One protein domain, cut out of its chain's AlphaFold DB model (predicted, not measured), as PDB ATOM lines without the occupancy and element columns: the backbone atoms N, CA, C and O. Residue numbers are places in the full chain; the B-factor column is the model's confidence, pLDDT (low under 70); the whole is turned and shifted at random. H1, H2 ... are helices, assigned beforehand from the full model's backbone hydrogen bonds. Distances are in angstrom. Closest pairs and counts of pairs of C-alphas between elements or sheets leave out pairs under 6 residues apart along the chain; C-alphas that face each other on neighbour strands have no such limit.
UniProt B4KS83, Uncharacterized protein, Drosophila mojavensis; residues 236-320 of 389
ATOM      1  N   CYS A 236     169.348 182.098 182.203       91.38
ATOM      2  CA  CYS A 236     169.914 181.566 183.446       91.38
ATOM      3  C   CYS A 236     168.799 181.157 184.417       91.38
ATOM      4  O   CYS A 236     168.796 180.045 184.948       91.38
ATOM      5  N   GLN A 237     167.798 182.022 184.606       89.50
ATOM      6  CA  GLN A 237     166.614 181.689 185.391       89.50
ATOM      7  C   GLN A 237     165.787 180.565 184.743       89.50
ATOM      8  O   GLN A 237     165.291 179.694 185.458       89.50
ATOM      9  N   VAL A 238     165.644 180.546 183.412       91.75
ATOM     10  CA  VAL A 238     164.896 179.482 182.722       91.75
ATOM     11  C   VAL A 238     165.574 178.118 182.911       91.75
ATOM     12  O   VAL A 238     164.876 177.178 183.285       91.75
ATOM     13  N   HIS A 239     166.901 178.005 182.754       92.00
ATOM     14  CA  HIS A 239     167.654 176.775 183.069       92.00
ATOM     15  C   HIS A 239     167.388 176.311 184.497       92.00
ATOM     16  O   HIS A 239     166.886 175.204 184.688       92.00
ATOM     17  N   ASN A 240     167.582 177.197 185.481       89.19
ATOM     18  CA  ASN A 240     167.312 176.899 186.888       89.19
ATOM     19  C   ASN A 240     165.881 176.371 187.106       89.19
ATOM     20  O   ASN A 240     165.675 175.418 187.854       89.19
ATOM     21  N   ILE A 241     164.864 176.952 186.460       90.06
ATOM     22  CA  ILE A 241     163.477 176.476 186.590       90.06
ATOM     23  C   ILE A 241     163.290 175.112 185.907       90.06
ATOM     24  O   ILE A 241     162.603 174.254 186.459       90.06
ATOM     25  N   LEU A 242     163.878 174.879 184.731       90.56
ATOM     26  CA  LEU A 242     163.756 173.610 184.003       90.56
ATOM     27  C   LEU A 242     164.457 172.452 184.730       90.56
ATOM     28  O   LEU A 242     163.907 171.348 184.778       90.56
ATOM     29  N   GLU A 243     165.612 172.709 185.341       87.50
ATOM     30  CA  GLU A 243     166.355 171.753 186.169       87.50
ATOM     31  C   GLU A 243     165.611 171.420 187.467       87.50
ATOM     32  O   GLU A 243     165.407 170.244 187.761       87.50
ATOM     33  N   ASN A 244     165.096 172.427 188.185       87.44
ATOM     34  CA  ASN A 244     164.264 172.215 189.381       87.44
ATOM     35  C   ASN A 244     162.935 171.489 189.076       87.44
ATOM     36  O   ASN A 244     162.358 170.854 189.954       87.44
ATOM     37  N   ASN A 245     162.451 171.550 187.831       86.75
ATOM     38  CA  ASN A 245     161.314 170.760 187.336       86.75
ATOM     39  C   ASN A 245     161.727 169.370 186.796       86.75
ATOM     40  O   ASN A 245     160.922 168.705 186.133       86.75
ATOM     41  N   PHE A 246     162.976 168.948 187.025       84.56
ATOM     42  CA  PHE A 246     163.588 167.698 186.554       84.56
ATOM     43  C   PHE A 246     163.468 167.472 185.033       84.56
ATOM     44  O   PHE A 246     163.506 166.344 184.536       84.56
ATOM     45  N   CYS A 247     163.337 168.548 184.249       90.06
ATOM     46  CA  CYS A 247     163.033 168.481 182.825       90.06
ATOM     47  C   CYS A 247     164.294 168.567 181.951       90.06
ATOM     48  O   CYS A 247     164.454 169.459 181.114       90.06
ATOM     49  N   ALA A 248     165.183 167.581 182.100       88.12
ATOM     50  CA  ALA A 248     166.475 167.523 181.405       88.12
ATOM     51  C   ALA A 248     166.385 167.528 179.861       88.12
ATOM     52  O   ALA A 248     167.394 167.746 179.191       88.12
ATOM     53  N   LYS A 249     165.209 167.261 179.270       90.12
ATOM     54  CA  LYS A 249     164.973 167.428 177.824       90.12
ATOM     55  C   LYS A 249     164.811 168.900 177.445       90.12
ATOM     56  O   LYS A 249     165.509 169.367 176.554       90.12
ATOM     57  N   SER A 250     163.947 169.639 178.142       91.75
ATOM     58  CA  SER A 250     163.715 171.055 177.849       91.75
ATOM     59  C   SER A 250     164.927 171.920 178.200       91.75
ATOM     60  O   SER A 250     165.217 172.850 177.456       91.75
ATOM     61  N   ALA A 251     165.691 171.575 179.245       90.94
ATOM     62  CA  ALA A 251     166.977 172.224 179.537       90.94
ATOM     63  C   ALA A 251     167.991 172.032 178.387       90.94
ATOM     64  O   ALA A 251     168.607 172.992 177.928       90.94
ATOM     65  N   ARG A 252     168.086 170.815 177.824       90.88
ATOM     66  CA  ARG A 252     168.886 170.547 176.612       90.88
ATOM     67  C   ARG A 252     168.395 171.324 175.389       90.88
ATOM     68  O   ARG A 252     169.224 171.834 174.644       90.88
ATOM     69  N   CYS A 253     167.082 171.456 175.197       93.06
ATOM     70  CA  CYS A 253     166.522 172.254 174.100       93.06
ATOM     71  C   CYS A 253     166.845 173.749 174.272       93.06
ATOM     72  O   CYS A 253     167.220 174.397 173.303       93.06
ATOM     73  N   LEU A 254     166.780 174.289 175.495       94.00
ATOM     74  CA  LEU A 254     167.209 175.661 175.787       94.00
ATOM     75  C   LEU A 254     168.702 175.864 175.500       94.00
ATOM     76  O   LEU A 254     169.067 176.823 174.826       94.00
ATOM     77  N   TYR A 255     169.553 174.936 175.945       93.19
ATOM     78  CA  TYR A 255     170.986 174.978 175.653       93.19
ATOM     79  C   TYR A 255     171.257 174.957 174.140       93.19
ATOM     80  O   TYR A 255     172.064 175.746 173.651       93.19
ATOM     81  N   GLN A 256     170.546 174.111 173.385       93.88
ATOM     82  CA  GLN A 256     170.611 174.091 171.920       93.88
ATOM     83  C   GLN A 256     170.188 175.438 171.320       93.88
ATOM     84  O   GLN A 256     170.955 176.001 170.553       93.88
ATOM     85  N   LEU A 257     169.044 176.010 171.716       94.44
ATOM     86  CA  LEU A 257     168.585 177.326 171.233       94.44
ATOM     87  C   LEU A 257     169.591 178.457 171.473       94.44
ATOM     88  O   LEU A 257     169.645 179.398 170.691       94.44
ATOM     89  N   GLN A 258     170.352 178.403 172.565       93.75
ATOM     90  CA  GLN A 258     171.370 179.409 172.864       93.75
ATOM     91  C   GLN A 258     172.606 179.283 171.964       93.75
ATOM     92  O   GLN A 258     173.158 180.301 171.557       93.75
ATOM     93  N   HIS A 259     173.035 178.056 171.658       94.56
ATOM     94  CA  HIS A 259     174.298 177.776 170.961       94.56
ATOM     95  C   HIS A 259     174.133 177.457 169.463       94.56
ATOM     96  O   HIS A 259     175.127 177.368 168.738       94.56
ATOM     97  N   GLU A 260     172.894 177.304 168.991       94.81
ATOM     98  CA  GLU A 260     172.531 177.222 167.576       94.81
ATOM     99  C   GLU A 260     173.036 178.464 166.825       94.81
ATOM    100  O   GLU A 260     172.930 179.596 167.303       94.81
ATOM    101  N   ARG A 261     173.576 178.253 165.620       95.56
ATOM    102  CA  ARG A 261     173.977 179.333 164.712       95.56
ATOM    103  C   ARG A 261     172.837 179.621 163.743       95.56
ATOM    104  O   ARG A 261     172.727 178.989 162.691       95.56
ATOM    105  N   PHE A 262     171.969 180.557 164.103       96.62
ATOM    106  CA  PHE A 262     170.842 180.960 163.265       96.62
ATOM    107  C   PHE A 262     171.326 181.690 162.013       96.62
ATOM    108  O   PHE A 262     172.231 182.517 162.098       96.62
ATOM    109  N   THR A 263     170.696 181.435 160.863       96.44
ATOM    110  CA  THR A 263     170.910 182.227 159.637       96.44
ATOM    111  C   THR A 263     169.598 182.840 159.158       96.44
ATOM    112  O   THR A 263     168.535 182.237 159.320       96.44
ATOM    113  N   GLU A 264     169.669 184.021 158.544       94.69
ATOM    114  CA  GLU A 264     168.502 184.825 158.146       94.69
ATOM    115  C   GLU A 264     167.506 184.058 157.256       94.69
ATOM    116  O   GLU A 264     166.291 184.219 157.376       94.69
ATOM    117  N   ASN A 265     168.006 183.130 156.436       94.88
ATOM    118  CA  ASN A 265     167.191 182.322 155.528       94.88
ATOM    119  C   ASN A 265     166.568 181.073 156.180       94.88
ATOM    120  O   ASN A 265     165.606 180.525 155.645       94.88
ATOM    121  N   SER A 266     167.104 180.595 157.311       95.38
ATOM    122  CA  SER A 266     166.719 179.306 157.917       95.38
ATOM    123  C   SER A 266     166.178 179.395 159.342       95.38
ATOM    124  O   SER A 266     165.638 178.405 159.836       95.38
ATOM    125  N   TYR A 267     166.290 180.543 160.015       95.69
ATOM    126  CA  TYR A 267     166.065 180.638 161.461       95.69
ATOM    127  C   TYR A 267     164.689 180.153 161.931       95.69
ATOM    128  O   TYR A 267     164.603 179.533 162.986       95.69
ATOM    129  N   LYS A 268     163.622 180.368 161.145       94.88
ATOM    130  CA  LYS A 268     162.277 179.850 161.463       94.88
ATOM    131  C   LYS A 268     162.272 178.325 161.539       94.88
ATOM    132  O   LYS A 268     161.867 177.778 162.555       94.88
ATOM    133  N   GLN A 269     162.831 177.661 160.525       94.62
ATOM    134  CA  GLN A 269     162.955 176.202 160.489       94.62
ATOM    135  C   GLN A 269     163.894 175.678 161.582       94.62
ATOM    136  O   GLN A 269     163.661 174.600 162.115       94.62
ATOM    137  N   GLN A 270     164.954 176.417 161.931       94.25
ATOM    138  CA  GLN A 270     165.835 176.055 163.049       94.25
ATOM    139  C   GLN A 270     165.065 176.095 164.378       94.25
ATOM    140  O   GLN A 270     165.045 175.099 165.097       94.25
ATOM    141  N   LEU A 271     164.354 177.194 164.662       93.81
ATOM    142  CA  LEU A 271     163.510 177.334 165.854       93.81
ATOM    143  C   LEU A 271     162.400 176.270 165.908       93.81
ATOM    144  O   LEU A 271     162.196 175.659 166.955       93.81
ATOM    145  N   GLU A 272     161.708 176.018 164.795       91.25
ATOM    146  CA  GLU A 272     160.669 174.983 164.680       91.25
ATOM    147  C   GLU A 272     161.234 173.592 164.995       91.25
ATOM    148  O   GLU A 272     160.717 172.924 165.889       91.25
ATOM    149  N   ARG A 273     162.358 173.197 164.377       91.25
ATOM    150  CA  ARG A 273     163.032 171.914 164.654       91.25
ATOM    151  C   ARG A 273     163.424 171.771 166.125       91.25
ATOM    152  O   ARG A 273     163.218 170.711 166.712       91.25
ATOM    153  N   THR A 274     163.978 172.811 166.754       86.69
ATOM    154  CA  THR A 274     164.331 172.742 168.184       86.69
ATOM    155  C   THR A 274     163.089 172.662 169.079       86.69
ATOM    156  O   THR A 274     163.131 172.000 170.116       86.69
ATOM    157  N   GLN A 275     161.965 173.269 168.676       85.44
ATOM    158  CA  GLN A 275     160.688 173.135 169.383       85.44
ATOM    159  C   GLN A 275     160.103 171.720 169.245       85.44
ATOM    160  O   GLN A 275     159.664 171.146 170.240       85.44
ATOM    161  N   GLU A 276     160.107 171.156 168.034       86.19
ATOM    162  CA  GLU A 276     159.623 169.801 167.737       86.19
ATOM    163  C   GLU A 276     160.420 168.736 168.496       86.19
ATOM    164  O   GLU A 276     159.835 167.824 169.077       86.19
ATOM    165  N   ASN A 277     161.742 168.907 168.602       83.50
ATOM    166  CA  ASN A 277     162.623 168.010 169.352       83.50
ATOM    167  C   ASN A 277     162.364 167.999 170.878       83.50
ATOM    168  O   ASN A 277     162.819 167.081 171.573       83.50
ATOM    169  N   ASN A 278     161.608 168.960 171.430       83.31
ATOM    170  CA  ASN A 278     161.274 169.024 172.859       83.31
ATOM    171  C   ASN A 278     160.119 168.076 173.252       83.31
ATOM    172  O   ASN A 278     159.084 168.495 173.776       83.31
ATOM    173  N   TYR A 279     160.309 166.769 173.058       77.94
ATOM    174  CA  TYR A 279     159.345 165.729 173.443       77.94
ATOM    175  C   TYR A 279     159.282 165.522 174.970       77.94
ATOM    176  O   TYR A 279     159.831 164.550 175.510       77.94
ATOM    177  N   THR A 280     158.618 166.439 175.675       84.88
ATOM    178  CA  THR A 280     158.386 166.406 177.128       84.88
ATOM    179  C   THR A 280     156.902 166.269 177.477       84.88
ATOM    180  O   THR A 280     156.041 166.842 176.816       84.88
ATOM    181  N   GLN A 281     156.602 165.532 178.550       85.88
ATOM    182  CA  GLN A 281     155.264 165.473 179.157       85.88
ATOM    183  C   GLN A 281     155.063 166.561 180.230       85.88
ATOM    184  O   GLN A 281     153.942 166.787 180.680       85.88
ATOM    185  N   ASN A 282     156.129 167.258 180.646       90.25
ATOM    186  CA  ASN A 282     156.028 168.352 181.610       90.25
ATOM    187  C   ASN A 282     155.505 169.615 180.899       90.25
ATOM    188  O   ASN A 282     156.267 170.368 180.289       90.25
ATOM    189  N   VAL A 283     154.190 169.831 180.988       88.69
ATOM    190  CA  VAL A 283     153.480 170.957 180.355       88.69
ATOM    191  C   VAL A 283     154.019 172.312 180.830       88.69
ATOM    192  O   VAL A 283     154.159 173.224 180.019       88.69
ATOM    193  N   THR A 284     154.392 172.440 182.107       88.62
ATOM    194  CA  THR A 284     154.966 173.673 182.675       88.62
ATOM    195  C   THR A 284     156.316 174.008 182.038       88.62
ATOM    196  O   THR A 284     156.545 175.148 181.639       88.62
ATOM    197  N   ALA A 285     157.188 173.008 181.882       89.75
ATOM    198  CA  ALA A 285     158.481 173.157 181.215       89.75
ATOM    199  C   ALA A 285     158.326 173.484 179.717       89.75
ATOM    200  O   ALA A 285     159.004 174.376 179.207       89.75
ATOM    201  N   ALA A 286     157.395 172.818 179.024       89.62
ATOM    202  CA  ALA A 286     157.089 173.098 177.620       89.62
ATOM    203  C   ALA A 286     156.535 174.519 177.412       89.62
ATOM    204  O   ALA A 286     156.958 175.220 176.493       89.62
ATOM    205  N   ALA A 287     155.621 174.965 178.281       89.81
ATOM    206  CA  ALA A 287     155.060 176.313 178.241       89.81
ATOM    207  C   ALA A 287     156.135 177.383 178.488       89.81
ATOM    208  O   ALA A 287     156.188 178.367 177.751       89.81
ATOM    209  N   LEU A 288     157.023 177.165 179.463       91.00
ATOM    210  CA  LEU A 288     158.136 178.068 179.758       91.00
ATOM    211  C   LEU A 288     159.132 178.168 178.590       91.00
ATOM    212  O   LEU A 288     159.529 179.273 178.228       91.00
ATOM    213  N   LEU A 289     159.496 177.043 177.961       91.19
ATOM    214  CA  LEU A 289     160.370 177.061 176.784       91.19
ATOM    215  C   LEU A 289     159.708 177.804 175.612       91.19
ATOM    216  O   LEU A 289     160.342 178.639 174.975       91.19
ATOM    217  N   LYS A 290     158.412 177.568 175.366       90.81
ATOM    218  CA  LYS A 290     157.646 178.272 174.325       90.81
ATOM    219  C   LYS A 290     157.561 179.783 174.578       90.81
ATOM    220  O   LYS A 290     157.596 180.565 173.631       90.81
ATOM    221  N   GLU A 291     157.465 180.201 175.838       90.75
ATOM    222  CA  GLU A 291     157.485 181.610 176.246       90.75
ATOM    223  C   GLU A 291     158.851 182.263 175.983       90.75
ATOM    224  O   GLU A 291     158.889 183.356 175.422       90.75
ATOM    225  N   TYR A 292     159.953 181.564 176.285       92.31
ATOM    226  CA  TYR A 292     161.319 181.989 175.944       92.31
ATOM    227  C   TYR A 292     161.558 182.067 174.424       92.31
ATOM    228  O   TYR A 292     162.190 183.006 173.949       92.31
ATOM    229  N   MET A 293     161.028 181.115 173.645       93.44
ATOM    230  CA  MET A 293     161.203 181.063 172.186       93.44
ATOM    231  C   MET A 293     160.415 182.136 171.428       93.44
ATOM    232  O   MET A 293     160.876 182.631 170.400       93.44
ATOM    233  N   LYS A 294     159.224 182.502 171.919       92.38
ATOM    234  CA  LYS A 294     158.299 183.442 171.265       92.38
ATOM    235  C   LYS A 294     158.924 184.776 170.794       92.38
ATOM    236  O   LYS A 294     158.582 185.186 169.686       92.38
ATOM    237  N   PRO A 295     159.773 185.483 171.571       92.94
ATOM    238  CA  PRO A 295     160.410 186.730 171.131       92.94
ATOM    239  C   PRO A 295     161.598 186.545 170.171       92.94
ATOM    240  O   PRO A 295     161.922 187.486 169.448       92.94
ATOM    241  N   LEU A 296     162.246 185.372 170.134       95.62
ATOM    242  CA  LEU A 296     163.518 185.179 169.418       95.62
ATOM    243  C   LEU A 296     163.466 185.515 167.912       95.62
ATOM    244  O   LEU A 296     164.432 186.107 167.429       95.62
ATOM    245  N   PRO A 297     162.374 185.237 167.164       96.00
ATOM    246  CA  PRO A 297     162.236 185.682 165.779       96.00
ATOM    247  C   PRO A 297     162.413 187.189 165.576       96.00
ATOM    248  O   PRO A 297     163.059 187.595 164.613       96.00
ATOM    249  N   ASP A 298     161.857 188.013 166.469       94.81
ATOM    250  CA  ASP A 298     161.968 189.471 166.374       94.81
ATOM    251  C   ASP A 298     163.371 189.953 166.789       94.81
ATOM    252  O   ASP A 298     163.874 190.906 166.199       94.81
ATOM    253  N   VAL A 299     164.016 189.290 167.762       95.69
ATOM    254  CA  VAL A 299     165.391 189.611 168.200       95.69
ATOM    255  C   VAL A 299     166.393 189.346 167.079       95.69
ATOM    256  O   VAL A 299     167.190 190.216 166.746       95.69
ATOM    257  N   LEU A 300     166.318 188.169 166.451       96.69
ATOM    258  CA  LEU A 300     167.188 187.792 165.335       96.69
ATOM    259  C   LEU A 300     167.038 188.761 164.148       96.69
ATOM    260  O   LEU A 300     168.032 189.260 163.624       96.69
ATOM    261  N   LEU A 301     165.797 189.113 163.785       95.38
ATOM    262  CA  LEU A 301     165.515 190.120 162.754       95.38
ATOM    263  C   LEU A 301     165.986 191.535 163.132       95.38
ATOM    264  O   LEU A 301     166.306 192.316 162.242       95.38
ATOM    265  N   ALA A 302     166.007 191.896 164.419       94.69
ATOM    266  CA  ALA A 302     166.576 193.166 164.869       94.69
ATOM    267  C   ALA A 302     168.110 193.155 164.762       94.69
ATOM    268  O   ALA A 302     168.695 194.120 164.277       94.69
ATOM    269  N   MET A 303     168.753 192.045 165.131       96.06
ATOM    270  CA  MET A 303     170.204 191.884 165.038       96.06
ATOM    271  C   MET A 303     170.713 191.925 163.590       96.06
ATOM    272  O   MET A 303     171.669 192.647 163.327       96.06
ATOM    273  N   TRP A 304     170.061 191.246 162.635       96.31
ATOM    274  CA  TRP A 304     170.484 191.247 161.218       96.31
ATOM    275  C   TRP A 304     170.399 192.608 160.510       96.31
ATOM    276  O   TRP A 304     171.055 192.803 159.486       96.31
ATOM    277  N   LYS A 305     169.636 193.568 161.049       94.06
ATOM    278  CA  LYS A 305     169.617 194.952 160.541       94.06
ATOM    279  C   LYS A 305     170.888 195.727 160.878       94.06
ATOM    280  O   LYS A 305     171.210 196.686 160.181       94.06
ATOM    281  N   VAL A 306     171.580 195.334 161.944       95.44
ATOM    282  CA  VAL A 306     172.781 195.999 162.448       95.44
ATOM    283  C   VAL A 306     174.015 195.398 161.779       95.44
ATOM    284  O   VAL A 306     174.096 194.191 161.550       95.44
ATOM    285  N   GLU A 307     174.977 196.258 161.447       93.56
ATOM    286  CA  GLU A 307     176.153 195.913 160.642       93.56
ATOM    287  C   GLU A 307     176.930 194.705 161.186       93.56
ATOM    288  O   GLU A 307     177.300 193.829 160.408       93.56
ATOM    289  N   GLU A 308     177.093 194.605 162.512       94.19
ATOM    290  CA  GLU A 308     177.774 193.492 163.184       94.19
ATOM    291  C   GLU A 308     177.287 192.099 162.759       94.19
ATOM    292  O   GLU A 308     178.115 191.201 162.624       94.19
ATOM    293  N   HIS A 309     175.983 191.908 162.525       94.00
ATOM    294  CA  HIS A 309     175.425 190.589 162.183       94.00
ATOM    295  C   HIS A 309     174.967 190.477 160.734       94.00
ATOM    296  O   HIS A 309     174.547 189.399 160.322       94.00
ATOM    297  N   LYS A 310     175.021 191.550 159.940       91.06
ATOM    298  CA  LYS A 310     174.469 191.573 158.579       91.06
ATOM    299  C   LYS A 310     175.117 190.499 157.693       91.06
ATOM    300  O   LYS A 310     176.312 190.545 157.415       91.06
ATOM    301  N   GLY A 311     174.321 189.523 157.246       89.56
ATOM    302  CA  GLY A 311     174.803 188.363 156.482       89.56
ATOM    303  C   GLY A 311     175.615 187.334 157.287       89.56
ATOM    304  O   GLY A 311     176.150 186.396 156.699       89.56
ATOM    305  N   GLN A 312     175.709 187.479 158.612       94.25
ATOM    306  CA  GLN A 312     176.411 186.565 159.514       94.25
ATOM    307  C   GLN A 312     175.436 185.644 160.260       94.25
ATOM    308  O   GLN A 312     174.238 185.917 160.377       94.25
ATOM    309  N   ALA A 313     175.956 184.532 160.783       95.19
ATOM    310  CA  ALA A 313     175.181 183.628 161.624       95.19
ATOM    311  C   ALA A 313     175.200 184.090 163.089       95.19
ATOM    312  O   ALA A 313     176.263 184.379 163.634       95.19
ATOM    313  N   ILE A 314     174.034 184.110 163.734       96.31
ATOM    314  CA  ILE A 314     173.859 184.631 165.096       96.31
ATOM    315  C   ILE A 314     173.835 183.484 166.108       96.31
ATOM    316  O   ILE A 314     173.146 182.486 165.905       96.31
ATOM    317  N   CYS A 315     174.547 183.663 167.222       94.00
ATOM    318  CA  CYS A 315     174.478 182.827 168.421       94.00
ATOM    319  C   CYS A 315     173.759 183.605 169.535       94.00
ATOM    320  O   CYS A 315     174.034 184.790 169.732       94.00
ATOM    321  N   LEU A 316     172.854 182.959 170.276       94.94
ATOM    322  CA  LEU A 316     172.030 183.602 171.310       94.94
ATOM    323  C   LEU A 316     172.553 183.381 172.742       94.94
ATOM    324  O   LEU A 316     171.892 183.766 173.702       94.94
ATOM    325  N   ALA A 317     173.740 182.793 172.917       91.56
ATOM    326  CA  ALA A 317     174.284 182.440 174.232       91.56
ATOM    327  C   ALA A 317     174.425 183.635 175.196       91.56
ATOM    328  O   ALA A 317     174.207 183.480 176.395       91.56
ATOM    329  N   ARG A 318     174.718 184.836 174.674       89.69
ATOM    330  CA  ARG A 318     174.843 186.082 175.460       89.69
ATOM    331  C   ARG A 318     173.517 186.826 175.679       89.69
ATOM    332  O   ARG A 318     173.513 187.899 176.271       89.69
ATOM    333  N   LEU A 319     172.383 186.268 175.244       92.69
ATOM    334  CA  LEU A 319     171.037 186.795 175.504       92.69
ATOM    335  C   LEU A 319     170.553 186.372 176.911       92.69
ATOM    336  O   LEU A 319     169.498 185.760 177.073       92.69
ATOM    337  N   SER A 320     171.373 186.642 177.930       92.88
ATOM    338  CA  SER A 320     171.234 186.130 179.298       92.88
ATOM    339  C   SER A 320     171.652 187.178 180.332       92.88
ATOM    340  O   SER A 320     172.390 188.110 180.017       92.88
TER     341      SER A 320
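AT A GLANCE: This is residues 236 to 320 of the 389 residues of an uncharacterized protein of Drosophila mojavensis (UniProt B4KS83). Four helices run side by side in a small bundle, with H2 and H4 next to each other between H1 and H3; beyond the end of H4, H5 runs on in nearly the same direction and adds to the length, and the last stretch, residues 305 to 320, turns round and folds back to end near the first printed residue. The bundle is unevenly packed, for H3 touches H2 but is only close to H4. The printed part has 85 residues with five named helices, H1 to H5 in order along the chain, and no named strand; the class is all helix. The whole is compact, with a radius of gyration of the C-alphas of 13.1 A, yet elongated in outline, spanning 40 by 22 by 16 A.

HOW THE PARTS SIT: Begin with H1, residues 236 to 244, and go on to H2, residues 248 to 259, the hub, which touches three other helices. H1 and H2 form a helical hairpin at a shallow tilt of 19 degrees, and their closest C-alphas are those of Leu 242 and Ala 251, 5.7 A apart. Next, H2 and H3, residues 267 to 276, make a second helical hairpin, at a shallow tilt of 10 degrees; H2 touches H3 with residues 253 to 257 alone, and the closest C-alphas, of Cys 253 and Thr 274, are 6.3 A apart. H4, residues 283 to 293, runs the same way as H2 at a shallow tilt of 4 degrees; H2 touches it with residues 250 to 254 alone, closest at the C-alphas of Ser 250 and Ala 285, 6.6 A apart. H1 and H4 only just touch, with 3 pairs of C-alphas within 8 A, closest at Leu 242 and Ala 285, 6.0 A. H3 and H4 are close but not clearly touching, with the C-alphas of Leu 271 and Met 293 the closest, 7.7 A apart. H5, residues 296 to 304, touches no helix: it and H4 meet only through their link, and it is close to H3 but not clearly touching, with the C-alphas of Lys 268 and Pro 297 the closest, 7.3 A apart. H1 and H3 are apart. Look at the backbone of H1, H2, H3, H4 and H5, and you will find every O i to N i+4 pair within hydrogen-bond range.

IN THESE COORDINATES: Find C-alpha 236 at (169.914, 181.566, 183.446), where H1 begins; it measures 12.4 A from first to last C-alpha. H2 starts at C-alpha 248, (166.475, 167.523, 181.405), and measures 16.6 A to residue 259. H3 follows with 14.1 A and H4 with 15.1 A. H5 measures 12.4 A and ends at C-alpha 304, (170.484, 191.247, 161.218).

THE WHOLE: The two C-alphas farthest apart, those of Gln 281 and Glu 307, are 41.3 A apart, while those of Cys 236 and Ser 320, the first and last printed, are 6.3 A apart. The printed part has no cut. The links H1 to H2 and H4 to H5 are tight, those from H2 to H3 and H3 to H4 are short, and no link is long. The mean pLDDT of the printed part is 91.8, and no printed residue is under 70.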